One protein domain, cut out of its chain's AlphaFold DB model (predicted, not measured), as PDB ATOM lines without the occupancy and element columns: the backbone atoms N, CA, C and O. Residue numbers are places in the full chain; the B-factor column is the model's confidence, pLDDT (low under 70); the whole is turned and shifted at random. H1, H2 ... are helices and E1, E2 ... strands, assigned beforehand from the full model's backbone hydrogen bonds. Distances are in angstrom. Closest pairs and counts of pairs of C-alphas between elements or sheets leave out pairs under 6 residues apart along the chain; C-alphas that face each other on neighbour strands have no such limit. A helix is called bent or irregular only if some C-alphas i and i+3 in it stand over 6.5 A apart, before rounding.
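This is residues 183 to 361 and 411 to 419 of the 432 residues of an uncharacterized protein of Thermoplasmata archaeon (UniProt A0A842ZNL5). What is the overall picture? One strongly twisted sheet of eight strands makes the body: E7 ties a wing of E1, E4, E3 and E2 to an arm made by the hairpin of E5 and E6, and E8 runs along the other side of E7. H1 packs on the E5 and E6 hairpin, H2 and H3 pack on the sheet toward the wing with E1 and E4, and the short H4 lies beyond that wing, with its centre 23.0 A from the mean of the C-alphas. What is it made of, and how large is it? The printed part has 188 residues, with four named helices and eight named strands, which follow one another along the chain as H1 H2 E1 H3 E2 H4 E3 E4 E5 E6 E7 E8; the neighbour strands E1 and E4 are parallel and the other neighbour pairs antiparallel, and the class is mixed, helices and strands. It is compact, with a radius of gyration of the C-alphas of 17.7 A and spans of 53 by 46 by 33 A.

Which strand has most neighbours? E7, residues 350 to 356, has E1, residues 242 to 249, and E5, residues 303 to 308, on one side and E8, residues 412 to 418, on the other side, each antiparallel to it. The pairing is staggered: E7 pairs with E5 over residues 350 to 351, with E1 over 354 to 356 and with E8 over 350 to 356. Within hydrogen-bond range are N 304 and O 350 at 2.8 A, N 247 and O 354 at 2.8 A, and N 353 and O 415 at 2.9 A. How does the sheet go on? E4, residues 293 to 298, is parallel to E1 at 25 degrees, with N 246 and O 294 2.8 A apart. E4 forms a hairpin with E3, residues 286 to 290, where N 290 and O 293 are 2.9 A apart, and E3 is antiparallel to the edge strand E2, residues 269 to 271, where N 270 and O 289 are 2.8 A apart. E5 forms a hairpin with the edge strand E6, residues 323 to 328, where N 305 and O 326 are 2.9 A apart. Which helices are on the sheet? H1, residues 192 to 206, is on it; its closest C-alphas to E6 are those of Asp 197 and Tyr 323, 5.4 A apart. H2, residues 216 to 229, is on the same face as H1 at a height of 9.0 A over the sheet, slantwise to the strands at 53 degrees to E1 on the local plane. H3, residues 250 to 264, is on the sheet too; its closest C-alphas to E4 are those of Ser 250 and Asn 297, 5.7 A apart. Which helices touch, and what of the helix backbones? H2, with residue 216 alone, only just touches H3, with 3 pairs of C-alphas within 8 A, the closest those of Leu 216 and Leu 256 at 7.8 A. H4, residues 277 to 282, is only just not on the sheet, with 4 pairs of C-alphas within 10 A, and is apart from H1, H2 and H3. Every O i to N i+4 pair is within hydrogen-bond range in H1, H2 and H4, and 9 of 11 are in H3.

Where can a reader find the elements? H1 begins at C-alpha 192, (204.225, 216.959, 195.717), E7 begins at C-alpha 350, (219.912, 228.316, 190.459), and E8 ends at C-alpha 418, (221.932, 232.334, 192.218). How long are the longer ones? From first to last C-alpha, E1 measures 23.4 A, H1 21.2 A, H3 20.1 A, E8 20.0 A, H2 19.1 A and E7 18.7 A. Is any helix out of shape? H3 is irregular, with C-alphas 261 and 264 7.3 A apart.

How far does it reach? The two C-alphas farthest apart are those of Lys 277 and Asn 312, at 54.8 A. Where is the cut? Residues 362 to 410 are not printed, and C-alphas 361 and 411 are 8.0 A apart across the cut. Which links are long, and where is confidence low? The links H2 to E1, E5 to E6 and E6 to E7 are long. The mean pLDDT of the printed part is 85.2, with residues 263 to 265, 309 to 321 and 333 to 340 under 70.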
ATOM      1  N   ALA A 183     212.886 230.448 210.028       89.88
ATOM      2  CA  ALA A 183     211.421 230.479 209.914       89.88
ATOM      3  C   ALA A 183     210.893 230.770 208.492       89.88
ATOM      4  O   ALA A 183     209.689 230.792 208.266       89.88
ATOM      5  N   GLN A 184     211.782 231.089 207.553       92.75
ATOM      6  CA  GLN A 184     211.472 231.442 206.171       92.75
ATOM      7  C   GLN A 184     211.973 230.404 205.162       92.75
ATOM      8  O   GLN A 184     211.828 230.650 203.955       92.75
ATOM      9  N   GLN A 185     212.599 229.323 205.637       93.50
ATOM     10  CA  GLN A 185     212.926 228.157 204.824       93.50
ATOM     11  C   GLN A 185     211.645 227.408 204.443       93.50
ATOM     12  O   GLN A 185     210.604 227.572 205.082       93.50
ATOM     13  N   ALA A 186     211.717 226.624 203.370       90.19
ATOM     14  CA  ALA A 186     210.593 225.809 202.936       90.19
ATOM     15  C   ALA A 186     210.364 224.673 203.943       90.19
ATOM     16  O   ALA A 186     211.296 223.942 204.267       90.19
ATOM     17  N   ASP A 187     209.129 224.542 204.417       86.94
ATOM     18  CA  ASP A 187     208.706 223.456 205.300       86.94
ATOM     19  C   ASP A 187     208.119 222.315 204.468       86.94
ATOM     20  O   ASP A 187     207.244 222.559 203.623       86.94
ATOM     21  N   TYR A 188     208.640 221.105 204.679       87.75
ATOM     22  CA  TYR A 188     208.323 219.932 203.872       87.75
ATOM     23  C   TYR A 188     206.848 219.541 203.992       87.75
ATOM     24  O   TYR A 188     206.219 219.667 205.041       87.75
ATOM     25  N   THR A 189     206.283 219.055 202.890       85.50
ATOM     26  CA  THR A 189     204.927 218.513 202.847       85.50
ATOM     27  C   THR A 189     204.875 217.331 201.891       85.50
ATOM     28  O   THR A 189     205.553 217.320 200.868       85.50
ATOM     29  N   GLU A 190     204.064 216.330 202.225       81.62
ATOM     30  CA  GLU A 190     203.914 215.109 201.426       81.62
ATOM     31  C   GLU A 190     203.191 215.353 200.091       81.62
ATOM     32  O   GLU A 190     203.348 214.576 199.149       81.62
ATOM     33  N   ASN A 191     202.405 216.433 199.976       86.12
ATOM     34  CA  ASN A 191     201.801 216.806 198.701       86.12
ATOM     35  C   ASN A 191     202.883 217.365 197.766       86.12
ATOM     36  O   ASN A 191     203.391 218.464 197.973       86.12
ATOM     37  N   VAL A 192     203.191 216.616 196.705       84.00
ATOM     38  CA  VAL A 192     204.225 216.959 195.717       84.00
ATOM     39  C   VAL A 192     204.004 218.342 195.096       84.00
ATOM     40  O   VAL A 192     204.971 219.083 194.928       84.00
ATOM     41  N   ALA A 193     202.758 218.713 194.781       84.38
ATOM     42  CA  ALA A 193     202.442 220.015 194.191       84.38
ATOM     43  C   ALA A 193     202.717 221.155 195.184       84.38
ATOM     44  O   ALA A 193     203.508 222.055 194.892       84.38
ATOM     45  N   ASP A 194     202.170 221.041 196.400       85.88
ATOM     46  CA  ASP A 194     202.399 222.013 197.477       85.88
ATOM     47  C   ASP A 194     203.896 222.127 197.818       85.88
ATOM     48  O   ASP A 194     204.391 223.213 198.138       85.88
ATOM     49  N   TRP A 195     204.639 221.016 197.759       89.69
ATOM     50  CA  TRP A 195     206.069 221.004 198.043       89.69
ATOM     51  C   TRP A 195     206.871 221.781 197.000       89.69
ATOM     52  O   TRP A 195     207.683 222.642 197.357       89.69
ATOM     53  N   VAL A 196     206.600 221.538 195.715       90.25
ATOM     54  CA  VAL A 196     207.206 222.290 194.606       90.25
ATOM     55  C   VAL A 196     206.923 223.786 194.760       90.25
ATOM     56  O   VAL A 196     207.856 224.593 194.675       90.25
ATOM     57  N   ASP A 197     205.683 224.161 195.071       89.12
ATOM     58  CA  ASP A 197     205.291 225.562 195.222       89.12
ATOM     59  C   ASP A 197     205.982 226.242 196.409       89.12
ATOM     60  O   ASP A 197     206.485 227.364 196.279       89.12
ATOM     61  N   ARG A 198     206.095 225.563 197.556       90.38
ATOM     62  CA  ARG A 198     206.803 226.085 198.743       90.38
ATOM     63  C   ARG A 198     208.288 226.311 198.476       90.38
ATOM     64  O   ARG A 198     208.833 227.362 198.841       90.38
ATOM     65  N   VAL A 199     208.944 225.351 197.829       92.94
ATOM     66  CA  VAL A 199     210.364 225.442 197.469       92.94
ATOM     67  C   VAL A 199     210.587 226.566 196.451       92.94
ATOM     68  O   VAL A 199     211.444 227.436 196.663       92.94
ATOM     69  N   ALA A 200     209.781 226.621 195.388       91.94
ATOM     70  CA  ALA A 200     209.868 227.651 194.354       91.94
ATOM     71  C   ALA A 200     209.603 229.058 194.911       91.94
ATOM     72  O   ALA A 200     210.372 229.987 194.644       91.94
ATOM     73  N   ALA A 201     208.571 229.224 195.739       90.00
ATOM     74  CA  ALA A 201     208.254 230.498 196.376       90.00
ATOM     75  C   ALA A 201     209.380 230.976 197.303       90.00
ATOM     76  O   ALA A 201     209.725 232.161 197.299       90.00
ATOM     77  N   THR A 202     210.003 230.061 198.052       92.50
ATOM     78  CA  THR A 202     211.150 230.376 198.915       92.50
ATOM     79  C   THR A 202     212.345 230.856 198.092       92.50
ATOM     80  O   THR A 202     212.959 231.874 198.429       92.50
ATOM     81  N   MET A 203     212.642 230.189 196.972       92.44
ATOM     82  CA  MET A 203     213.694 230.614 196.045       92.44
ATOM     83  C   MET A 203     213.382 231.952 195.360       92.44
ATOM     84  O   MET A 203     214.274 232.793 195.231       92.44
ATOM     85  N   ASN A 204     212.135 232.195 194.952       90.50
ATOM     86  CA  ASN A 204     211.719 233.485 194.395       90.50
ATOM     87  C   ASN A 204     211.877 234.612 195.424       90.50
ATOM     88  O   ASN A 204     212.463 235.653 195.121       90.50
ATOM     89  N   ALA A 205     211.446 234.381 196.665       90.44
ATOM     90  CA  ALA A 205     211.566 235.347 197.752       90.44
ATOM     91  C   ALA A 205     213.024 235.605 198.179       90.44
ATOM     92  O   ALA A 205     213.337 236.696 198.660       90.44
ATOM     93  N   ALA A 206     213.925 234.636 197.991       90.94
ATOM     94  CA  ALA A 206     215.361 234.829 198.196       90.94
ATOM     95  C   ALA A 206     215.976 235.827 197.195       90.94
ATOM     96  O   ALA A 206     216.999 236.449 197.500       90.94
ATOM     97  N   GLY A 207     215.347 236.026 196.030       89.94
ATOM     98  CA  GLY A 207     215.837 236.907 194.969       89.94
ATOM     99  C   GLY A 207     217.095 236.367 194.281       89.94
ATOM    100  O   GLY A 207     217.468 235.210 194.462       89.94
ATOM    101  N   VAL A 208     217.751 237.192 193.464       88.81
ATOM    102  CA  VAL A 208     218.945 236.824 192.675       88.81
ATOM    103  C   VAL A 208     220.164 237.684 193.041       88.81
ATOM    104  O   VAL A 208     220.052 238.684 193.754       88.81
ATOM    105  N   GLY A 209     221.341 237.310 192.536       86.44
ATOM    106  CA  GLY A 209     222.597 238.040 192.712       86.44
ATOM    107  C   GLY A 209     223.300 237.746 194.041       86.44
ATOM    108  O   GLY A 209     223.118 236.697 194.648       86.44
ATOM    109  N   ILE A 210     224.117 238.688 194.525       86.19
ATOM    110  CA  ILE A 210     225.028 238.467 195.667       86.19
ATOM    111  C   ILE A 210     224.334 237.985 196.950       86.19
ATOM    112  O   ILE A 210     224.920 237.229 197.717       86.19
ATOM    113  N   LYS A 211     223.086 238.407 197.189       85.94
ATOM    114  CA  LYS A 211     222.343 238.039 198.400       85.94
ATOM    115  C   LYS A 211     221.987 236.552 198.420       85.94
ATOM    116  O   LYS A 211     222.000 235.956 199.488       85.94
ATOM    117  N   ALA A 212     221.712 235.969 197.254       89.38
ATOM    118  CA  ALA A 212     221.376 234.559 197.090       89.38
ATOM    119  C   ALA A 212     222.570 233.717 196.585       89.38
ATOM    120  O   ALA A 212     222.383 232.595 196.117       89.38
ATOM    121  N   ALA A 213     223.795 234.247 196.680       91.38
ATOM    122  CA  ALA A 213     225.039 233.504 196.486       91.38
ATOM    123  C   ALA A 213     225.584 232.994 197.834       91.38
ATOM    124  O   ALA A 213     225.141 233.418 198.907       91.38
ATOM    125  N   VAL A 214     226.564 232.088 197.793       92.56
ATOM    126  CA  VAL A 214     227.194 231.569 199.015       92.56
ATOM    127  C   VAL A 214     227.915 232.679 199.799       92.56
ATOM    128  O   VAL A 214     228.535 233.583 199.234       92.56
ATOM    129  N   SER A 215     227.850 232.614 201.130       90.75
ATOM    130  CA  SER A 215     228.579 233.503 202.043       90.75
ATOM    131  C   SER A 215     228.981 232.763 203.322       90.75
ATOM    132  O   SER A 215     228.439 231.703 203.628       90.75
ATOM    133  N   LEU A 216     229.905 233.326 204.107       90.50
ATOM    134  CA  LEU A 216     230.334 232.712 205.373       90.50
ATOM    135  C   LEU A 216     229.193 232.622 206.395       90.50
ATOM    136  O   LEU A 216     229.022 231.588 207.030       90.50
ATOM    137  N   ASN A 217     228.360 233.663 206.500       90.50
ATOM    138  CA  ASN A 217     227.178 233.641 207.369       90.50
ATOM    139  C   ASN A 217     226.182 232.557 206.945       90.50
ATOM    140  O   ASN A 217     225.601 231.899 207.803       90.50
ATOM    141  N   TYR A 218     226.013 232.345 205.636       93.94
ATOM    142  CA  TYR A 218     225.196 231.244 205.135       93.94
ATOM    143  C   TYR A 218     225.755 229.887 205.582       93.94
ATOM    144  O   TYR A 218     224.989 229.069 206.070       93.94
ATOM    145  N   LEU A 219     227.071 229.665 205.492       95.00
ATOM    146  CA  LEU A 219     227.695 228.406 205.919       95.00
ATOM    147  C   LEU A 219     227.563 228.154 207.430       95.00
ATOM    148  O   LEU A 219     227.283 227.030 207.830       95.00
ATOM    149  N   ILE A 220     227.698 229.193 208.265       93.75
ATOM    150  CA  ILE A 220     227.444 229.097 209.717       93.75
ATOM    151  C   ILE A 220     226.010 228.623 209.972       93.75
ATOM    152  O   ILE A 220     225.787 227.702 210.754       93.75
ATOM    153  N   LYS A 221     225.043 229.244 209.289       95.12
ATOM    154  CA  LYS A 221     223.620 228.934 209.440       95.12
ATOM    155  C   LYS A 221     223.219 227.598 208.827       95.12
ATOM    156  O   LYS A 221     222.329 226.956 209.363       95.12
ATOM    157  N   LEU A 222     223.897 227.166 207.772       96.38
ATOM    158  CA  LEU A 222     223.726 225.843 207.185       96.38
ATOM    159  C   LEU A 222     224.164 224.743 208.160       96.38
ATOM    160  O   LEU A 222     223.457 223.755 208.308       96.38
ATOM    161  N   GLU A 223     225.307 224.913 208.831       95.50
ATOM    162  CA  GLU A 223     225.786 223.955 209.838       95.50
ATOM    163  C   GLU A 223     224.825 223.853 211.032       95.50
ATOM    164  O   GLU A 223     224.514 222.747 211.463       95.50
ATOM    165  N   GLU A 224     224.332 224.992 211.536       94.44
ATOM    166  CA  GLU A 224     223.320 225.042 212.605       94.44
ATOM    167  C   GLU A 224     222.010 224.373 212.163       94.44
ATOM    168  O   GLU A 224     221.507 223.491 212.848       94.44
ATOM    169  N   TRP A 225     221.497 224.717 210.978       93.44
ATOM    170  CA  TRP A 225     220.274 224.118 210.439       93.44
ATOM    171  C   TRP A 225     220.400 222.603 210.265       93.44
ATOM    172  O   TRP A 225     219.503 221.860 210.649       93.44
ATOM    173  N   ALA A 226     221.519 222.130 209.708       93.62
ATOM    174  CA  ALA A 226     221.750 220.704 209.506       93.62
ATOM    175  C   ALA A 226     221.766 219.927 210.827       93.62
ATOM    176  O   ALA A 226     221.270 218.805 210.865       93.62
ATOM    177  N   ARG A 227     222.318 220.513 211.894       90.75
ATOM    178  CA  ARG A 227     222.461 219.845 213.189       90.75
ATOM    179  C   ARG A 227     221.205 219.932 214.052       90.75
ATOM    180  O   ARG A 227     220.857 218.936 214.676       90.75
ATOM    181  N   ASP A 228     220.550 221.090 214.072       87.88
ATOM    182  CA  ASP A 228     219.533 221.413 215.079       87.88
ATOM    183  C   ASP A 228     218.096 221.343 214.535       87.88
ATOM    184  O   ASP A 228     217.184 221.023 215.292       87.88
ATOM    185  N   GLU A 229     217.888 221.608 213.239       86.50
ATOM    186  CA  GLU A 229     216.548 221.674 212.626       86.50
ATOM    187  C   GLU A 229     216.286 220.464 211.718       86.50
ATOM    188  O   GLU A 229     215.333 219.718 211.915       86.50
ATOM    189  N   ALA A 230     217.169 220.216 210.743       85.56
ATOM    190  CA  ALA A 230     217.045 219.090 209.812       85.56
ATOM    191  C   ALA A 230     217.558 217.756 210.384       85.56
ATOM    192  O   ALA A 230     217.370 216.713 209.754       85.56
ATOM    193  N   LEU A 231     218.226 217.792 211.546       86.69
ATOM    194  CA  LEU A 231     218.735 216.629 212.289       86.69
ATOM    195  C   LEU A 231     219.532 215.642 211.414       86.69
ATOM    196  O   LEU A 231     219.404 214.421 211.514       86.69
ATOM    197  N   ILE A 232     220.377 216.176 210.532       89.69
ATOM    198  CA  ILE A 232     221.247 215.384 209.669       89.69
ATOM    199  C   ILE A 232     222.345 214.745 210.522       89.69
ATOM    200  O   ILE A 232     223.165 215.445 211.123       89.69
ATOM    201  N   ALA A 233     222.422 213.416 210.509       89.62
ATOM    202  CA  ALA A 233     223.504 212.652 211.115       89.62
ATOM    203  C   ALA A 233     224.865 213.053 210.500       89.62
ATOM    204  O   ALA A 233     225.071 212.877 209.290       89.62
ATOM    205  N   PRO A 234     225.801 213.598 211.298       92.50
ATOM    206  CA  PRO A 234     227.106 214.022 210.811       92.50
ATOM    207  C   PRO A 234     228.029 212.824 210.579       92.50
ATOM    208  O   PRO A 234     227.910 211.784 211.225       92.50
ATOM    209  N   ILE A 235     229.007 212.974 209.689       92.19
ATOM    210  CA  ILE A 235     230.093 212.001 209.544       92.19
ATOM    211  C   ILE A 235     231.214 212.297 210.541       92.19
ATOM    212  O   ILE A 235     231.508 213.452 210.838       92.19
ATOM    213  N   ILE A 236     231.872 211.250 211.030       92.00
ATOM    214  CA  ILE A 236     233.070 211.361 211.864       92.00
ATOM    215  C   ILE A 236     234.293 211.418 210.946       92.00
ATOM    216  O   ILE A 236     234.551 210.495 210.161       92.00
ATOM    217  N   PHE A 237     235.048 212.506 211.046       90.69
ATOM    218  CA  PHE A 237     236.286 212.746 210.319       90.69
ATOM    219  C   PHE A 237     237.486 212.025 210.948       90.69
ATOM    220  O   PHE A 237     237.446 211.521 212.067       90.69
ATOM    221  N   GLU A 238     238.607 211.996 210.227       87.25
ATOM    222  CA  GLU A 238     239.816 211.238 210.597       87.25
ATOM    223  C   GLU A 238     240.479 211.765 211.879       87.25
ATOM    224  O   GLU A 238     241.189 211.035 212.562       87.25
ATOM    225  N   ASN A 239     240.234 213.030 212.217       85.06
ATOM    226  CA  ASN A 239     240.692 213.669 213.450       85.06
ATOM    227  C   ASN A 239     239.738 213.436 214.644       85.06
ATOM    228  O   ASN A 239     239.949 214.029 215.699       85.06
ATOM    229  N   GLY A 240     238.679 212.638 214.472       88.00
ATOM    230  CA  GLY A 240     237.661 212.357 215.488       88.00
ATOM    231  C   GLY A 240     236.592 213.442 215.657       88.00
ATOM    232  O   GLY A 240     235.662 213.240 216.430       88.00
ATOM    233  N   SER A 241     236.695 214.574 214.949       90.75
ATOM    234  CA  SER A 241     235.617 215.575 214.919       90.75
ATOM    235  C   SER A 241     234.464 215.117 214.030       90.75
ATOM    236  O   SER A 241     234.685 214.364 213.083       90.75
ATOM    237  N   ASP A 242     233.250 215.573 214.320       93.06
ATOM    238  CA  ASP A 242     232.082 215.327 213.483       93.06
ATOM    239  C   ASP A 242     231.800 216.518 212.554       93.06
ATOM    240  O   ASP A 242     232.259 217.644 212.775       93.06
ATOM    241  N   GLY A 243     231.071 216.271 211.472       94.88
ATOM    242  CA  GLY A 243     230.656 217.330 210.569       94.88
ATOM    243  C   GLY A 243     230.005 216.830 209.292       94.88
ATOM    244  O   GLY A 243     229.495 215.713 209.226       94.88
ATOM    245  N   TYR A 244     230.025 217.673 208.264       96.12
ATOM    246  CA  TYR A 244     229.330 217.425 207.006       96.12
ATOM    247  C   TYR A 244     230.236 217.673 205.807       96.12
ATOM    248  O   TYR A 244     231.142 218.516 205.830       96.12
ATOM    249  N   VAL A 245     229.955 216.960 204.722       95.62
ATOM    250  CA  VAL A 245     230.503 217.290 203.408       95.62
ATOM    251  C   VAL A 245     229.570 218.292 202.748       95.62
ATOM    252  O   VAL A 245     228.367 218.063 202.685       95.62
ATOM    253  N   VAL A 246     230.124 219.369 202.202       96.88
ATOM    254  CA  VAL A 246     229.385 220.335 201.391       96.88
ATOM    255  C   VAL A 246     229.983 220.373 199.994       96.88
ATOM    256  O   VAL A 246     231.145 220.734 199.821       96.88
ATOM    257  N   THR A 247     229.196 220.023 198.985       95.50
ATOM    258  CA  THR A 247     229.549 220.237 197.582       95.50
ATOM    259  C   THR A 247     228.966 221.567 197.126       95.50
ATOM    260  O   THR A 247     227.789 221.851 197.342       95.50
ATOM    261  N   LEU A 248     229.789 222.414 196.511       95.94
ATOM    262  CA  LEU A 248     229.346 223.694 195.961       95.94
ATOM    263  C   LEU A 248     229.652 223.769 194.461       95.94
ATOM    264  O   LEU A 248     230.722 223.317 194.043       95.94
ATOM    265  N   PRO A 249     228.770 224.391 193.658       93.88
ATOM    266  CA  PRO A 249     229.049 224.692 192.257       93.88
ATOM    267  C   PRO A 249     230.361 225.461 192.080       93.88
ATOM    268  O   PRO A 249     230.619 226.403 192.834       93.88
ATOM    269  N   SER A 250     231.143 225.158 191.038       90.69
ATOM    270  CA  SER A 250     232.411 225.871 190.779       90.69
ATOM    271  C   SER A 250     232.312 227.401 190.824       90.69
ATOM    272  O   SER A 250     233.179 228.019 191.442       90.69
ATOM    273  N   PRO A 251     231.279 228.052 190.247       89.62
ATOM    274  CA  PRO A 251     231.170 229.509 190.330       89.62
ATOM    275  C   PRO A 251     230.964 230.014 191.767       89.62
ATOM    276  O   PRO A 251     231.491 231.061 192.132       89.62
ATOM    277  N   GLN A 252     230.261 229.249 192.610       93.25
ATOM    278  CA  GLN A 252     230.091 229.563 194.032       93.25
ATOM    279  C   GLN A 252     231.393 229.366 194.813       93.25
ATOM    280  O   GLN A 252     231.684 230.150 195.709       93.25
ATOM    281  N   ILE A 253     232.210 228.369 194.458       92.88
ATOM    282  CA  ILE A 253     233.546 228.184 195.043       92.88
ATOM    283  C   ILE A 253     234.447 229.383 194.749       92.88
ATOM    284  O   ILE A 253     235.069 229.918 195.668       92.88
ATOM    285  N   SER A 254     234.514 229.821 193.490       89.75
ATOM    286  CA  SER A 254     235.308 230.994 193.109       89.75
ATOM    287  C   SER A 254     234.865 232.241 193.879       89.75
ATOM    288  O   SER A 254     235.703 232.978 194.399       89.75
ATOM    289  N   TRP A 255     233.551 232.426 194.027       89.62
ATOM    290  CA  TRP A 255     232.977 233.500 194.830       89.62
ATOM    291  C   TRP A 255     233.332 233.384 196.323       89.62
ATOM    292  O   TRP A 255     233.785 234.354 196.935       89.62
ATOM    293  N   LEU A 256     233.188 232.196 196.912       90.56
ATOM    294  CA  LEU A 256     233.512 231.937 198.316       90.56
ATOM    295  C   LEU A 256     234.986 232.223 198.616       90.56
ATOM    296  O   LEU A 256     235.289 232.876 199.612       90.56
ATOM    297  N   LEU A 257     235.900 231.775 197.754       88.69
ATOM    298  CA  LEU A 257     237.334 232.013 197.923       88.69
ATOM    299  C   LEU A 257     237.679 233.502 197.883       88.69
ATOM    300  O   LEU A 257     238.499 233.947 198.682       88.69
ATOM    301  N   HIS A 258     237.018 234.281 197.023       85.00
ATOM    302  CA  HIS A 258     237.157 235.737 197.025       85.00
ATOM    303  C   HIS A 258     236.701 236.345 198.365       85.00
ATOM    304  O   HIS A 258     237.417 237.153 198.959       85.00
ATOM    305  N   VAL A 259     235.555 235.906 198.904       82.12
ATOM    306  CA  VAL A 259     235.056 236.347 200.224       82.12
ATOM    307  C   VAL A 259     236.021 235.974 201.358       82.12
ATOM    308  O   VAL A 259     236.231 236.774 202.272       82.12
ATOM    309  N   VAL A 260     236.618 234.782 201.300       84.06
ATOM    310  CA  VAL A 260     237.610 234.296 202.274       84.06
ATOM    311  C   VAL A 260     238.890 235.135 202.217       84.06
ATOM    312  O   VAL A 260     239.370 235.589 203.258       84.06
ATOM    313  N   GLN A 261     239.423 235.380 201.016       80.50
ATOM    314  CA  GLN A 261     240.659 236.145 200.795       80.50
ATOM    315  C   GLN A 261     240.526 237.625 201.157       80.50
ATOM    316  O   GLN A 261     241.495 238.218 201.626       80.50
ATOM    317  N   ALA A 262     239.327 238.200 201.036       77.62
ATOM    318  CA  ALA A 262     239.022 239.557 201.496       77.62
ATOM    319  C   ALA A 262     239.096 239.732 203.034       77.62
ATOM    320  O   ALA A 262     238.741 240.787 203.552       77.62
ATOM    321  N   GLY A 263     239.549 238.711 203.776       63.22
ATOM    322  CA  GLY A 263     239.854 238.779 205.207       63.22
ATOM    323  C   GLY A 263     238.692 238.410 206.131       63.22
ATOM    324  O   GLY A 263     238.871 238.383 207.346       63.22
ATOM    325  N   ASN A 264     237.518 238.072 205.589       65.94
ATOM    326  CA  ASN A 264     236.307 237.852 206.388       65.94
ATOM    327  C   ASN A 264     236.238 236.478 207.079       65.94
ATOM    328  O   ASN A 264     235.398 236.286 207.954       65.94
ATOM    329  N   ALA A 265     237.088 235.516 206.704       68.31
ATOM    330  CA  ALA A 265     237.042 234.156 207.256       68.31
ATOM    331  C   ALA A 265     237.959 233.931 208.474       68.31
ATOM    332  O   ALA A 265     237.747 232.994 209.248       68.31
ATOM    333  N   GLY A 266     238.973 234.782 208.667       70.75
ATOM    334  CA  GLY A 266     239.921 234.669 209.780       70.75
ATOM    335  C   GLY A 266     240.536 233.268 209.924       70.75
ATOM    336  O   GLY A 266     240.864 232.611 208.940       70.75
ATOM    337  N   THR A 267     240.671 232.800 211.167       73.44
ATOM    338  CA  THR A 267     241.239 231.484 211.522       73.44
ATOM    339  C   THR A 267     240.256 230.318 211.394       73.44
ATOM    340  O   THR A 267     240.641 229.174 211.615       73.44
ATOM    341  N   THR A 268     238.988 230.581 211.068       84.44
ATOM    342  CA  THR A 268     237.953 229.534 210.967       84.44
ATOM    343  C   THR A 268     237.983 228.779 209.639       84.44
ATOM    344  O   THR A 268     237.366 227.718 209.523       84.44
ATOM    345  N   TRP A 269     238.713 229.311 208.654       90.75
ATOM    346  CA  TRP A 269     238.961 228.674 207.369       90.75
ATOM    347  C   TRP A 269     240.316 227.972 207.346       90.75
ATOM    348  O   TRP A 269     241.358 228.598 207.540       90.75
ATOM    349  N   THR A 270     240.304 226.693 206.992       91.19
ATOM    350  CA  THR A 270     241.506 225.905 206.715       91.19
ATOM    351  C   THR A 270     241.558 225.602 205.224       91.19
ATOM    352  O   THR A 270     240.686 224.919 204.691       91.19
ATOM    353  N   SER A 271     242.588 226.089 204.531       90.00
ATOM    354  CA  SER A 271     242.775 225.821 203.099       90.00
ATOM    355  C   SER A 271     243.134 224.356 202.848       90.00
ATOM    356  O   SER A 271     243.977 223.803 203.561       90.00
ATOM    357  N   ALA A 272     242.600 223.754 201.782       90.31
ATOM    358  CA  ALA A 272     242.996 222.411 201.349       90.31
ATOM    359  C   ALA A 272     244.512 222.297 201.094       90.31
ATOM    360  O   ALA A 272     245.109 221.266 201.382       90.31
ATOM    361  N   THR A 273     245.171 223.378 200.661       88.12
ATOM    362  CA  THR A 273     246.634 223.412 200.444       88.12
ATOM    363  C   THR A 273     247.457 223.198 201.715       88.12
ATOM    364  O   THR A 273     248.651 222.933 201.630       88.12
ATOM    365  N   SER A 274     246.841 223.361 202.887       88.56
ATOM    366  CA  SER A 274     247.477 223.159 204.193       88.56
ATOM    367  C   SER A 274     247.130 221.813 204.834       88.56
ATOM    368  O   SER A 274     247.630 221.507 205.914       88.56
ATOM    369  N   MET A 275     246.270 221.014 204.194       90.12
ATOM    370  CA  MET A 275     245.807 219.745 204.744       90.12
ATOM    371  C   MET A 275     246.729 218.581 204.360       90.12
ATOM    372  O   MET A 275     247.364 218.623 203.303       90.12
ATOM    373  N   PRO A 276     246.790 217.521 205.188       89.56
ATOM    374  CA  PRO A 276     247.541 216.316 204.860       89.56
ATOM    375  C   PRO A 276     247.050 215.668 203.563       89.56
ATOM    376  O   PRO A 276     245.856 215.699 203.244       89.56
ATOM    377  N   LYS A 277     247.972 215.032 202.835       86.75
ATOM    378  CA  LYS A 277     247.677 214.366 201.560       86.75
ATOM    379  C   LYS A 277     246.611 213.283 201.720       86.75
ATOM    380  O   LYS A 277     245.753 213.152 200.857       86.75
ATOM    381  N   GLU A 278     246.617 212.567 202.835       86.69
ATOM    382  CA  GLU A 278     245.657 211.507 203.146       86.69
ATOM    383  C   GLU A 278     244.221 212.044 203.206       86.69
ATOM    384  O   GLU A 278     243.281 211.375 202.776       86.69
ATOM    385  N   VAL A 279     244.045 213.278 203.694       88.12
ATOM    386  CA  VAL A 279     242.740 213.950 203.686       88.12
ATOM    387  C   VAL A 279     242.370 214.337 202.256       88.12
ATOM    388  O   VAL A 279     241.261 214.059 201.817       88.12
ATOM    389  N   LEU A 280     243.291 214.924 201.492       86.25
ATOM    390  CA  LEU A 280     243.023 215.322 200.102       86.25
ATOM    391  C   LEU A 280     242.698 214.128 199.191       86.25
ATOM    392  O   LEU A 280     241.836 214.239 198.321       86.25
ATOM    393  N   ASP A 281     243.338 212.982 199.420       84.31
ATOM    394  CA  ASP A 281     243.077 211.747 198.680       84.31
ATOM    395  C   ASP A 281     241.693 211.162 199.039       84.31
ATOM    396  O   ASP A 281     241.022 210.585 198.181       84.31
ATOM    397  N   LYS A 282     241.224 211.352 200.283       84.94
ATOM    398  CA  LYS A 282     239.889 210.915 200.725       84.94
ATOM    399  C   LYS A 282     238.763 211.869 200.301       84.94
ATOM    400  O   LYS A 282     237.647 211.407 200.069       84.94
ATOM    401  N   TYR A 283     239.033 213.167 200.164       88.69
ATOM    402  CA  TYR A 283     238.060 214.187 199.742       88.69
ATOM    403  C   TYR A 283     238.531 214.844 198.437       88.69
ATOM    404  O   TYR A 283     239.073 215.956 198.458       88.69
ATOM    405  N   PRO A 284     238.350 214.170 197.285       84.38
ATOM    406  CA  PRO A 284     238.789 214.707 196.004       84.38
ATOM    407  C   PRO A 284     238.091 216.040 195.708       84.38
ATOM    408  O   PRO A 284     236.905 216.202 195.975       84.38
ATOM    409  N   ASN A 285     238.816 216.998 195.125       87.50
ATOM    410  CA  ASN A 285     238.331 218.359 194.841       87.50
ATOM    411  C   ASN A 285     237.976 219.199 196.083       87.50
ATOM    412  O   ASN A 285     237.275 220.208 195.958       87.50
ATOM    413  N   MET A 286     238.457 218.828 197.273       91.56
ATOM    414  CA  MET A 286     238.316 219.674 198.456       91.56
ATOM    415  C   MET A 286     239.057 221.002 198.277       91.56
ATOM    416  O   MET A 286     240.208 221.049 197.848       91.56
ATOM    417  N   VAL A 287     238.372 222.086 198.629       92.56
ATOM    418  CA  VAL A 287     238.870 223.463 198.534       92.56
ATOM    419  C   VAL A 287     239.315 223.969 199.904       92.56
ATOM    420  O   VAL A 287     240.305 224.690 200.030       92.56
ATOM    421  N   GLY A 288     238.613 223.548 200.952       93.25
ATOM    422  CA  GLY A 288     238.968 223.856 202.324       93.25
ATOM    423  C   GLY A 288     237.939 223.333 203.309       93.25
ATOM    424  O   GLY A 288     236.975 222.660 202.944       93.25
ATOM    425  N   GLN A 289     238.163 223.660 204.571       93.38
ATOM    426  CA  GLN A 289     237.268 223.358 205.673       93.38
ATOM    427  C   GLN A 289     236.896 224.657 206.377       93.38
ATOM    428  O   GLN A 289     237.749 225.509 206.620       93.38
ATOM    429  N   PHE A 290     235.622 224.778 206.722       93.12
ATOM    430  CA  PHE A 290     235.085 225.877 207.505       93.12
ATOM    431  C   PHE A 290     234.251 225.289 208.639       93.12
ATOM    432  O   PHE A 290     233.204 224.697 208.387       93.12
ATOM    433  N   ARG A 291     234.726 225.416 209.886       90.94
ATOM    434  CA  ARG A 291     234.118 224.749 211.059       90.94
ATOM    435  C   ARG A 291     233.946 223.234 210.816       90.94
ATOM    436  O   ARG A 291     234.912 222.587 210.399       90.94
ATOM    437  N   GLY A 292     232.762 222.668 211.063       91.19
ATOM    438  CA  GLY A 292     232.431 221.270 210.775       91.19
ATOM    439  C   GLY A 292     232.159 220.962 209.296       91.19
ATOM    440  O   GLY A 292     231.772 219.843 208.978       91.19
ATOM    441  N   LEU A 293     232.332 221.913 208.371       95.88
ATOM    442  CA  LEU A 293     232.009 221.729 206.953       95.88
ATOM    443  C   LEU A 293     233.270 221.514 206.114       95.88
ATOM    444  O   LEU A 293     234.122 222.401 206.018       95.88
ATOM    445  N   ARG A 294     233.369 220.363 205.444       95.19
ATOM    446  CA  ARG A 294     234.375 220.129 204.395       95.19
ATOM    447  C   ARG A 294     233.805 220.527 203.049       95.19
ATOM    448  O   ARG A 294     232.841 219.924 202.589       95.19
ATOM    449  N   ILE A 295     234.398 221.539 202.428       95.81
ATOM    450  CA  ILE A 295     233.869 222.160 201.218       95.81
ATOM    451  C   ILE A 295     234.607 221.623 200.000       95.81
ATOM    452  O   ILE A 295     235.825 221.774 199.867       95.81
ATOM    453  N   LEU A 296     233.848 221.016 199.098       94.12
ATOM    454  CA  LEU A 296     234.333 220.430 197.862       94.12
ATOM    455  C   LEU A 296     233.769 221.177 196.663       94.12
ATOM    456  O   LEU A 296     232.612 221.601 196.641       94.12
ATOM    457  N   ASN A 297     234.605 221.294 195.642       92.75
ATOM    458  CA  ASN A 297     234.201 221.828 194.360       92.75
ATOM    459  C   ASN A 297     233.459 220.768 193.542       92.75
ATOM    460  O   ASN A 297     234.026 219.720 193.225       92.75
ATOM    461  N   ASP A 298     232.233 221.078 193.133       90.62
ATOM    462  CA  ASP A 298     231.489 220.292 192.161       90.62
ATOM    463  C   ASP A 298     231.455 221.012 190.811       90.62
ATOM    464  O   ASP A 298     230.780 222.024 190.637       90.62
ATOM    465  N   GLN A 299     232.162 220.463 189.823       86.19
ATOM    466  CA  GLN A 299     232.133 220.958 188.442       86.19
ATOM    467  C   GLN A 299     230.899 220.480 187.668       86.19
ATOM    468  O   GLN A 299     230.487 221.117 186.691       86.19
ATOM    469  N   ARG A 300     230.297 219.373 188.113       86.44
ATOM    470  CA  ARG A 300     229.139 218.719 187.493       86.44
ATOM    471  C   ARG A 300     227.833 219.044 188.228       86.44
ATOM    472  O   ARG A 300     226.869 218.298 188.113       86.44
ATOM    473  N   TYR A 301     227.806 220.166 188.943       90.56
ATOM    474  CA  TYR A 301     226.636 220.657 189.663       90.56
ATOM    475  C   TYR A 301     225.396 220.774 188.754       90.56
ATOM    476  O   TYR A 301     225.553 221.198 187.601       90.56
ATOM    477  N   PRO A 302     224.184 220.442 189.239       94.12
ATOM    478  CA  PRO A 302     222.942 220.695 188.516       94.12
ATOM    479  C   PRO A 302     222.535 222.169 188.538       94.12
ATOM    480  O   PRO A 302     222.981 222.952 189.384       94.12
ATOM    481  N   THR A 303     221.645 222.537 187.621       94.75
ATOM    482  CA  THR A 303     220.952 223.827 187.626       94.75
ATOM    483  C   THR A 303     219.448 223.644 187.695       94.75
ATOM    484  O   THR A 303     218.917 222.663 187.183       94.75
ATOM    485  N   ILE A 304     218.762 224.604 188.305       95.00
ATOM    486  CA  ILE A 304     217.306 224.646 188.396       95.00
ATOM    487  C   ILE A 304     216.800 225.937 187.770       95.00
ATOM    488  O   ILE A 304     217.292 227.017 188.106       95.00
ATOM    489  N   THR A 305     215.758 225.834 186.954       92.31
ATOM    490  CA  THR A 305     215.008 226.988 186.451       92.31
ATOM    491  C   THR A 305     213.593 226.961 187.016       92.31
ATOM    492  O   THR A 305     212.950 225.912 187.062       92.31
ATOM    493  N   LEU A 306     213.127 228.122 187.478       89.56
ATOM    494  CA  LEU A 306     211.775 228.311 187.995       89.56
ATOM    495  C   LEU A 306     210.869 228.822 186.873       89.56
ATOM    496  O   LEU A 306     211.207 229.800 186.204       89.56
ATOM    497  N   GLY A 307     209.724 228.177 186.686       85.38
ATOM    498  CA  GLY A 307     208.631 228.631 185.832       85.38
ATOM    499  C   GLY A 307     207.348 228.840 186.636       85.38
ATOM    500  O   GLY A 307     207.305 228.579 187.836       85.38
ATOM    501  N   GLY A 308     206.294 229.311 185.973       79.25
ATOM    502  CA  GLY A 308     205.013 229.612 186.621       79.25
ATOM    503  C   GLY A 308     204.989 230.956 187.363       79.25
ATOM    504  O   GLY A 308     205.939 231.741 187.311       79.25
ATOM    505  N   SER A 309     203.854 231.259 187.988       69.25
ATOM    506  CA  SER A 309     203.621 232.487 188.754       69.25
ATOM    507  C   SER A 309     202.421 232.286 189.670       69.25
ATOM    508  O   SER A 309     201.317 232.057 189.179       69.25
ATOM    509  N   ALA A 310     202.590 232.509 190.973       62.31
ATOM    510  CA  ALA A 310     201.457 232.530 191.893       62.31
ATOM    511  C   ALA A 310     200.559 233.738 191.589       62.31
ATOM    512  O   ALA A 310     200.961 234.890 191.772       62.31
ATOM    513  N   SER A 311     199.336 233.488 191.116       54.62
ATOM    514  CA  SER A 311     198.328 234.548 190.950       54.62
ATOM    515  C   SER A 311     197.550 234.810 192.247       54.62
ATOM    516  O   SER A 311     196.971 235.882 192.394       54.62
ATOM    517  N   ASN A 312     197.576 233.878 193.211       48.94
ATOM    518  CA  ASN A 312     197.008 234.033 194.552       48.94
ATOM    519  C   ASN A 312     197.828 233.221 195.566       48.94
ATOM    520  O   ASN A 312     197.740 232.005 195.604       48.94
ATOM    521  N   VAL A 313     198.590 233.895 196.432       49.53
ATOM    522  CA  VAL A 313     199.401 233.259 197.491       49.53
ATOM    523  C   VAL A 313     198.507 232.852 198.666       49.53
ATOM    524  O   VAL A 313     198.586 233.413 199.758       49.53
ATOM    525  N   THR A 314     197.610 231.900 198.435       48.75
ATOM    526  CA  THR A 314     196.933 231.191 199.521       48.75
ATOM    527  C   THR A 314     197.242 229.722 199.306       48.75
ATOM    528  O   THR A 314     196.627 229.098 198.458       48.75
ATOM    529  N   TYR A 315     198.218 229.191 200.050       51.91
ATOM    530  CA  TYR A 315     198.552 227.761 200.068       51.91
ATOM    531  C   TYR A 315     197.436 226.984 200.782       51.91
ATOM    532  O   TYR A 315     197.623 226.420 201.861       51.91
ATOM    533  N   THR A 316     196.217 227.058 200.257       50.56
ATOM    534  CA  THR A 316     195.185 226.080 200.566       50.56
ATOM    535  C   THR A 316     195.568 224.841 199.794       50.56
ATOM    536  O   THR A 316     195.665 224.953 198.582       50.56
ATOM    537  N   SER A 317     195.792 223.722 200.487       52.16
ATOM    538  CA  SER A 317     196.094 222.415 199.892       52.16
ATOM    539  C   SER A 317     195.217 222.184 198.664       52.16
ATOM    540  O   SER A 317     194.031 221.849 198.790       52.16
ATOM    541  N   ASP A 318     195.772 222.429 197.492       57.19
ATOM    542  CA  ASP A 318     195.097 222.207 196.235       57.19
ATOM    543  C   ASP A 318     195.983 221.332 195.354       57.19
ATOM    544  O   ASP A 318     197.133 221.021 195.662       57.19
ATOM    545  N   SER A 319     195.371 220.760 194.327       55.03
ATOM    546  CA  SER A 319     196.062 219.872 193.399       55.03
ATOM    547  C   SER A 319     196.734 220.648 192.259       55.03
ATOM    548  O   SER A 319     197.138 220.030 191.272       55.03
ATOM    549  N   GLY A 320     196.729 221.984 192.316       59.41
ATOM    550  CA  GLY A 320     197.315 222.861 191.315       59.41
ATOM    551  C   GLY A 320     198.797 223.070 191.584       59.41
ATOM    552  O   GLY A 320     199.251 222.971 192.712       59.41
ATOM    553  N   VAL A 321     199.563 223.328 190.526       63.84
ATOM    554  CA  VAL A 321     200.963 223.730 190.655       63.84
ATOM    555  C   VAL A 321     201.067 225.161 190.136       63.84
ATOM    556  O   VAL A 321     200.892 225.390 188.933       63.84
ATOM    557  N   ASP A 322     201.327 226.122 191.021       74.94
ATOM    558  CA  ASP A 322     201.516 227.533 190.652       74.94
ATOM    559  C   ASP A 322     202.913 227.790 190.056       74.94
ATOM    560  O   ASP A 322     203.096 228.700 189.232       74.94
ATOM    561  N   TYR A 323     203.898 226.974 190.444       82.56
ATOM    562  CA  TYR A 323     205.290 227.054 190.011       82.56
ATOM    563  C   TYR A 323     205.818 225.744 189.439       82.56
ATOM    564  O   TYR A 323     205.697 224.683 190.025       82.56
ATOM    565  N   THR A 324     206.558 225.811 188.340       86.31
ATOM    566  CA  THR A 324     207.307 224.649 187.851       86.31
ATOM    567  C   THR A 324     208.774 224.752 188.242       86.31
ATOM    568  O   THR A 324     209.380 225.823 188.187       86.31
ATOM    569  N   ILE A 325     209.368 223.624 188.623       89.88
ATOM    570  CA  ILE A 325     210.806 223.487 188.860       89.88
ATOM    571  C   ILE A 325     211.351 222.565 187.775       89.88
ATOM    572  O   ILE A 325     210.899 221.434 187.629       89.88
ATOM    573  N   THR A 326     212.294 223.059 186.975       91.31
ATOM    574  CA  THR A 326     212.974 222.258 185.950       91.31
ATOM    575  C   THR A 326     214.428 222.062 186.341       91.31
ATOM    576  O   THR A 326     215.201 223.022 186.362       91.31
ATOM    577  N   CYS A 327     214.794 220.818 186.638       93.06
ATOM    578  CA  CYS A 327     216.154 220.407 186.961       93.06
ATOM    579  C   CYS A 327     216.919 220.049 185.681       93.06
ATOM    580  O   CYS A 327     216.406 219.371 184.791       93.06
ATOM    581  N   GLN A 328     218.166 220.498 185.578       92.19
ATOM    582  CA  GLN A 328     219.051 220.200 184.457       92.19
ATOM    583  C   GLN A 328     220.415 219.755 184.971       92.19
ATOM    584  O   GLN A 328     220.997 220.353 185.878       92.19
ATOM    585  N   TYR A 329     220.952 218.713 184.346       90.25
ATOM    586  CA  TYR A 329     222.183 218.057 184.766       90.25
ATOM    587  C   TYR A 329     223.211 218.081 183.640       90.25
ATOM    588  O   TYR A 329     222.834 217.917 182.482       90.25
ATOM    589  N   PRO A 330     224.512 218.215 183.937       85.06
ATOM    590  CA  PRO A 330     225.523 218.177 182.893       85.06
ATOM    591  C   PRO A 330     225.502 216.830 182.164       85.06
ATOM    592  O   PRO A 330     225.549 215.768 182.794       85.06
ATOM    593  N   GLY A 331     225.472 216.896 180.832       74.75
ATOM    594  CA  GLY A 331     225.438 215.733 179.952       74.75
ATOM    595  C   GLY A 331     226.685 214.848 180.034       74.75
ATOM    596  O   GLY A 331     227.705 215.178 180.653       74.75
ATOM    597  N   MET A 332     226.579 213.680 179.408       77.50
ATOM    598  CA  MET A 332     227.625 212.664 179.336       77.50
ATOM    599  C   MET A 332     228.422 212.876 178.052       77.50
ATOM    600  O   MET A 332     227.863 213.223 177.015       77.50
ATOM    601  N   GLY A 333     229.728 212.645 178.122       63.53
ATOM    602  CA  GLY A 333     230.657 213.036 177.072       63.53
ATOM    603  C   GLY A 333     230.916 214.543 177.089       63.53
ATOM    604  O   GLY A 333     230.026 215.360 177.295       63.53
ATOM    605  N   ASN A 334     232.169 214.931 176.873       54.72
ATOM    606  CA  ASN A 334     232.448 216.291 176.434       54.72
ATOM    607  C   ASN A 334     232.199 216.271 174.926       54.72
ATOM    608  O   ASN A 334     233.070 215.797 174.198       54.72
ATOM    609  N   ALA A 335     231.020 216.671 174.448       49.41
ATOM    610  CA  ALA A 335     230.905 216.919 173.018       49.41
ATOM    611  C   ALA A 335     231.780 218.141 172.701       49.41
ATOM    612  O   ALA A 335     231.690 219.166 173.378       49.41
ATOM    613  N   ASP A 336     232.634 218.031 171.686       38.81
ATOM    614  CA  ASP A 336     233.528 219.112 171.244       38.81
ATOM    615  C   ASP A 336     232.776 220.338 170.673       38.81
ATOM    616  O   ASP A 336     233.402 221.301 170.239       38.81
ATOM    617  N   ASP A 337     231.438 220.336 170.659       47.84
ATOM    618  CA  ASP A 337     230.614 221.405 170.085       47.84
ATOM    619  C   ASP A 337     230.174 222.490 171.084       47.84
ATOM    620  O   ASP A 337     229.558 223.478 170.685       47.84
ATOM    621  N   GLY A 338     230.479 222.340 172.380       45.44
ATOM    622  CA  GLY A 338     230.136 223.332 173.408       45.44
ATOM    623  C   GLY A 338     228.630 223.541 173.642       45.44
ATOM    624  O   GLY A 338     228.265 224.402 174.445       45.44
ATOM    625  N   SER A 339     227.766 222.758 172.989       49.88
ATOM    626  CA  SER A 339     226.298 222.808 173.087       49.88
ATOM    627  C   SER A 339     225.705 221.675 173.937       49.88
ATOM    628  O   SER A 339     224.510 221.664 174.223       49.88
ATOM    629  N   SER A 340     226.546 220.744 174.395       61.47
ATOM    630  CA  SER A 340     226.152 219.528 175.117       61.47
ATOM    631  C   SER A 340     225.924 219.685 176.623       61.47
ATOM    632  O   SER A 340     225.682 218.691 177.307       61.47
ATOM    633  N   ASP A 341     226.058 220.893 177.173       77.62
ATOM    634  CA  ASP A 341     225.752 221.166 178.578       77.62
ATOM    635  C   ASP A 341     224.333 221.743 178.669       77.62
ATOM    636  O   ASP A 341     224.157 222.929 178.388       77.62
ATOM    637  N   PRO A 342     223.319 220.936 179.037       81.94
ATOM    638  CA  PRO A 342     221.927 221.369 179.022       81.94
ATOM    639  C   PRO A 342     221.591 222.297 180.194       81.94
ATOM    640  O   PRO A 342     220.447 222.721 180.302       81.94
ATOM    641  N   ARG A 343     222.549 222.586 181.086       87.44
ATOM    642  CA  ARG A 343     222.354 223.471 182.234       87.44
ATOM    643  C   ARG A 343     222.097 224.910 181.804       87.44
ATOM    644  O   ARG A 343     222.866 225.488 181.034       87.44
ATOM    645  N   ASP A 344     221.073 225.509 182.393       85.25
ATOM    646  CA  ASP A 344     220.760 226.922 182.268       85.25
ATOM    647  C   ASP A 344     221.834 227.780 182.961       85.25
ATOM    648  O   ASP A 344     222.100 227.669 184.159       85.25
ATOM    649  N   LYS A 345     222.479 228.644 182.170       79.06
ATOM    650  CA  LYS A 345     223.539 229.566 182.611       79.06
ATOM    651  C   LYS A 345     223.034 231.001 182.765       79.06
ATOM    652  O   LYS A 345     223.839 231.913 182.944       79.06
ATOM    653  N   THR A 346     221.726 231.227 182.659       82.56
ATOM    654  CA  THR A 346     221.132 232.549 182.863       82.56
ATOM    655  C   THR A 346     221.208 232.970 184.330       82.56
ATOM    656  O   THR A 346     221.322 232.152 185.241       82.56
ATOM    657  N   ALA A 347     221.100 234.276 184.584       75.50
ATOM    658  CA  ALA A 347     221.133 234.826 185.941       75.50
ATOM    659  C   ALA A 347     219.954 234.371 186.830       75.50
ATOM    660  O   ALA A 347     220.036 234.484 188.055       75.50
ATOM    661  N   ASN A 348     218.871 233.875 186.222       80.38
ATOM    662  CA  ASN A 348     217.677 233.403 186.922       80.38
ATOM    663  C   ASN A 348     217.772 231.924 187.319       80.38
ATOM    664  O   ASN A 348     217.035 231.489 188.205       80.38
ATOM    665  N   ALA A 349     218.681 231.167 186.699       89.06
ATOM    666  CA  ALA A 349     218.934 229.788 187.068       89.06
ATOM    667  C   ALA A 349     219.612 229.702 188.442       89.06
ATOM    668  O   ALA A 349     220.447 230.534 188.823       89.06
ATOM    669  N   ARG A 350     219.265 228.658 189.194       94.25
ATOM    670  CA  ARG A 350     219.912 228.316 190.459       94.25
ATOM    671  C   ARG A 350     220.954 227.245 190.227       94.25
ATOM    672  O   ARG A 350     220.654 226.202 189.669       94.25
ATOM    673  N   GLN A 351     222.171 227.493 190.677       95.06
ATOM    674  CA  GLN A 351     223.250 226.519 190.727       95.06
ATOM    675  C   GLN A 351     223.122 225.730 192.024       95.06
ATOM    676  O   GLN A 351     222.987 226.333 193.088       95.06
ATOM    677  N   VAL A 352     223.171 224.406 191.955       96.75
ATOM    678  CA  VAL A 352     222.830 223.557 193.100       96.75
ATOM    679  C   VAL A 352     224.072 222.919 193.709       96.75
ATOM    680  O   VAL A 352     224.845 222.260 193.018       96.75
ATOM    681  N   GLY A 353     224.256 223.117 195.009       97.06
ATOM    682  CA  GLY A 353     225.159 222.332 195.847       97.06
ATOM    683  C   GLY A 353     224.391 221.402 196.783       97.06
ATOM    684  O   GLY A 353     223.160 221.429 196.822       97.06
ATOM    685  N   PHE A 354     225.118 220.619 197.575       97.25
ATOM    686  CA  PHE A 354     224.527 219.695 198.542       97.25
ATOM    687  C   PHE A 354     225.302 219.708 199.859       97.25
ATOM    688  O   PHE A 354     226.532 219.741 199.852       97.25
ATOM    689  N   LEU A 355     224.596 219.632 200.986       97.12
ATOM    690  CA  LEU A 355     225.170 219.193 202.259       97.12
ATOM    691  C   LEU A 355     224.829 217.718 202.453       97.12
ATOM    692  O   LEU A 355     223.685 217.314 202.266       97.12
ATOM    693  N   ILE A 356     225.826 216.914 202.810       95.50
ATOM    694  CA  ILE A 356     225.751 215.456 202.786       95.50
ATOM    695  C   ILE A 356     226.207 214.912 204.145       95.50
ATOM    696  O   ILE A 356     227.347 215.149 204.566       95.50
ATOM    697  N   GLY A 357     225.301 214.209 204.826       93.31
ATOM    698  CA  GLY A 357     225.549 213.494 206.077       93.31
ATOM    699  C   GLY A 357     225.735 211.989 205.877       93.31
ATOM    700  O   GLY A 357     226.030 211.521 204.775       93.31
ATOM    701  N   GLN A 358     225.567 211.224 206.956       90.19
ATOM    702  CA  GLN A 358     225.656 209.762 206.916       90.19
ATOM    703  C   GLN A 358     224.531 209.143 206.084       90.19
ATOM    704  O   GLN A 358     223.369 209.514 206.225       90.19
ATOM    705  N   ALA A 359     224.881 208.163 205.249       88.06
ATOM    706  CA  ALA A 359     223.958 207.408 204.408       88.06
ATOM    707  C   ALA A 359     223.037 208.293 203.548       88.06
ATOM    708  O   ALA A 359     221.866 207.988 203.368       88.06
ATOM    709  N   ALA A 360     223.548 209.397 203.006       91.25
ATOM    710  CA  ALA A 360     222.774 210.299 202.153       91.25
ATOM    711  C   ALA A 360     222.292 209.663 200.844       91.25
ATOM    712  O   ALA A 360     221.276 210.075 200.292       91.25
ATOM    713  N   LEU A 361     223.026 208.679 200.331       91.81
ATOM    714  CA  LEU A 361     222.712 207.996 199.084       91.81
ATOM    715  C   LEU A 361     222.937 206.497 199.220       91.81
ATOM    716  O   LEU A 361     223.887 206.054 199.873       91.81
ATOM    717  N   SER A 411     218.948 212.384 205.032       86.50
ATOM    718  CA  SER A 411     220.399 212.520 205.272       86.50
ATOM    719  C   SER A 411     221.194 213.533 204.419       86.50
ATOM    720  O   SER A 411     222.429 213.526 204.429       86.50
ATOM    721  N   SER A 412     220.529 214.420 203.684       93.62
ATOM    722  CA  SER A 412     221.176 215.480 202.905       93.62
ATOM    723  C   SER A 412     220.292 216.716 202.781       93.62
ATOM    724  O   SER A 412     219.110 216.659 203.107       93.62
ATOM    725  N   ILE A 413     220.869 217.824 202.316       96.00
ATOM    726  CA  ILE A 413     220.179 219.098 202.096       96.00
ATOM    727  C   ILE A 413     220.576 219.657 200.732       96.00
ATOM    728  O   ILE A 413     221.766 219.729 200.410       96.00
ATOM    729  N   VAL A 414     219.592 220.110 199.958       97.44
ATOM    730  CA  VAL A 414     219.790 220.808 198.684       97.44
ATOM    731  C   VAL A 414     220.084 222.292 198.922       97.44
ATOM    732  O   VAL A 414     219.379 222.973 199.672       97.44
ATOM    733  N   LEU A 415     221.121 222.811 198.259       97.81
ATOM    734  CA  LEU A 415     221.623 224.177 198.434       97.81
ATOM    735  C   LEU A 415     221.524 224.962 197.109       97.81
ATOM    736  O   LEU A 415     222.457 224.918 196.301       97.81
ATOM    737  N   PRO A 416     220.411 225.666 196.833       96.62
ATOM    738  CA  PRO A 416     220.260 226.434 195.599       96.62
ATOM    739  C   PRO A 416     220.884 227.831 195.719       96.62
ATOM    740  O   PRO A 416     220.518 228.615 196.588       96.62
ATOM    741  N   PHE A 417     221.764 228.202 194.791       95.56
ATOM    742  CA  PHE A 417     222.410 229.517 194.748       95.56
ATOM    743  C   PHE A 417     222.090 230.249 193.450       95.56
ATOM    744  O   PHE A 417     222.082 229.639 192.388       95.56
ATOM    745  N   SER A 418     221.879 231.565 193.472       91.56
ATOM    746  CA  SER A 418     221.932 232.334 192.218       91.56
ATOM    747  C   SER A 418     223.361 232.440 191.706       91.56
ATOM    748  O   SER A 418     224.308 232.470 192.498       91.56
ATOM    749  N   HIS A 419     223.507 232.610 190.393       85.75
ATOM    750  CA  HIS A 419     224.789 232.945 189.789       85.75
ATOM    751  C   HIS A 419     225.433 234.160 190.496       85.75
ATOM    752  O   HIS A 419     224.754 235.176 190.708       85.75
TER     753      HIS A 419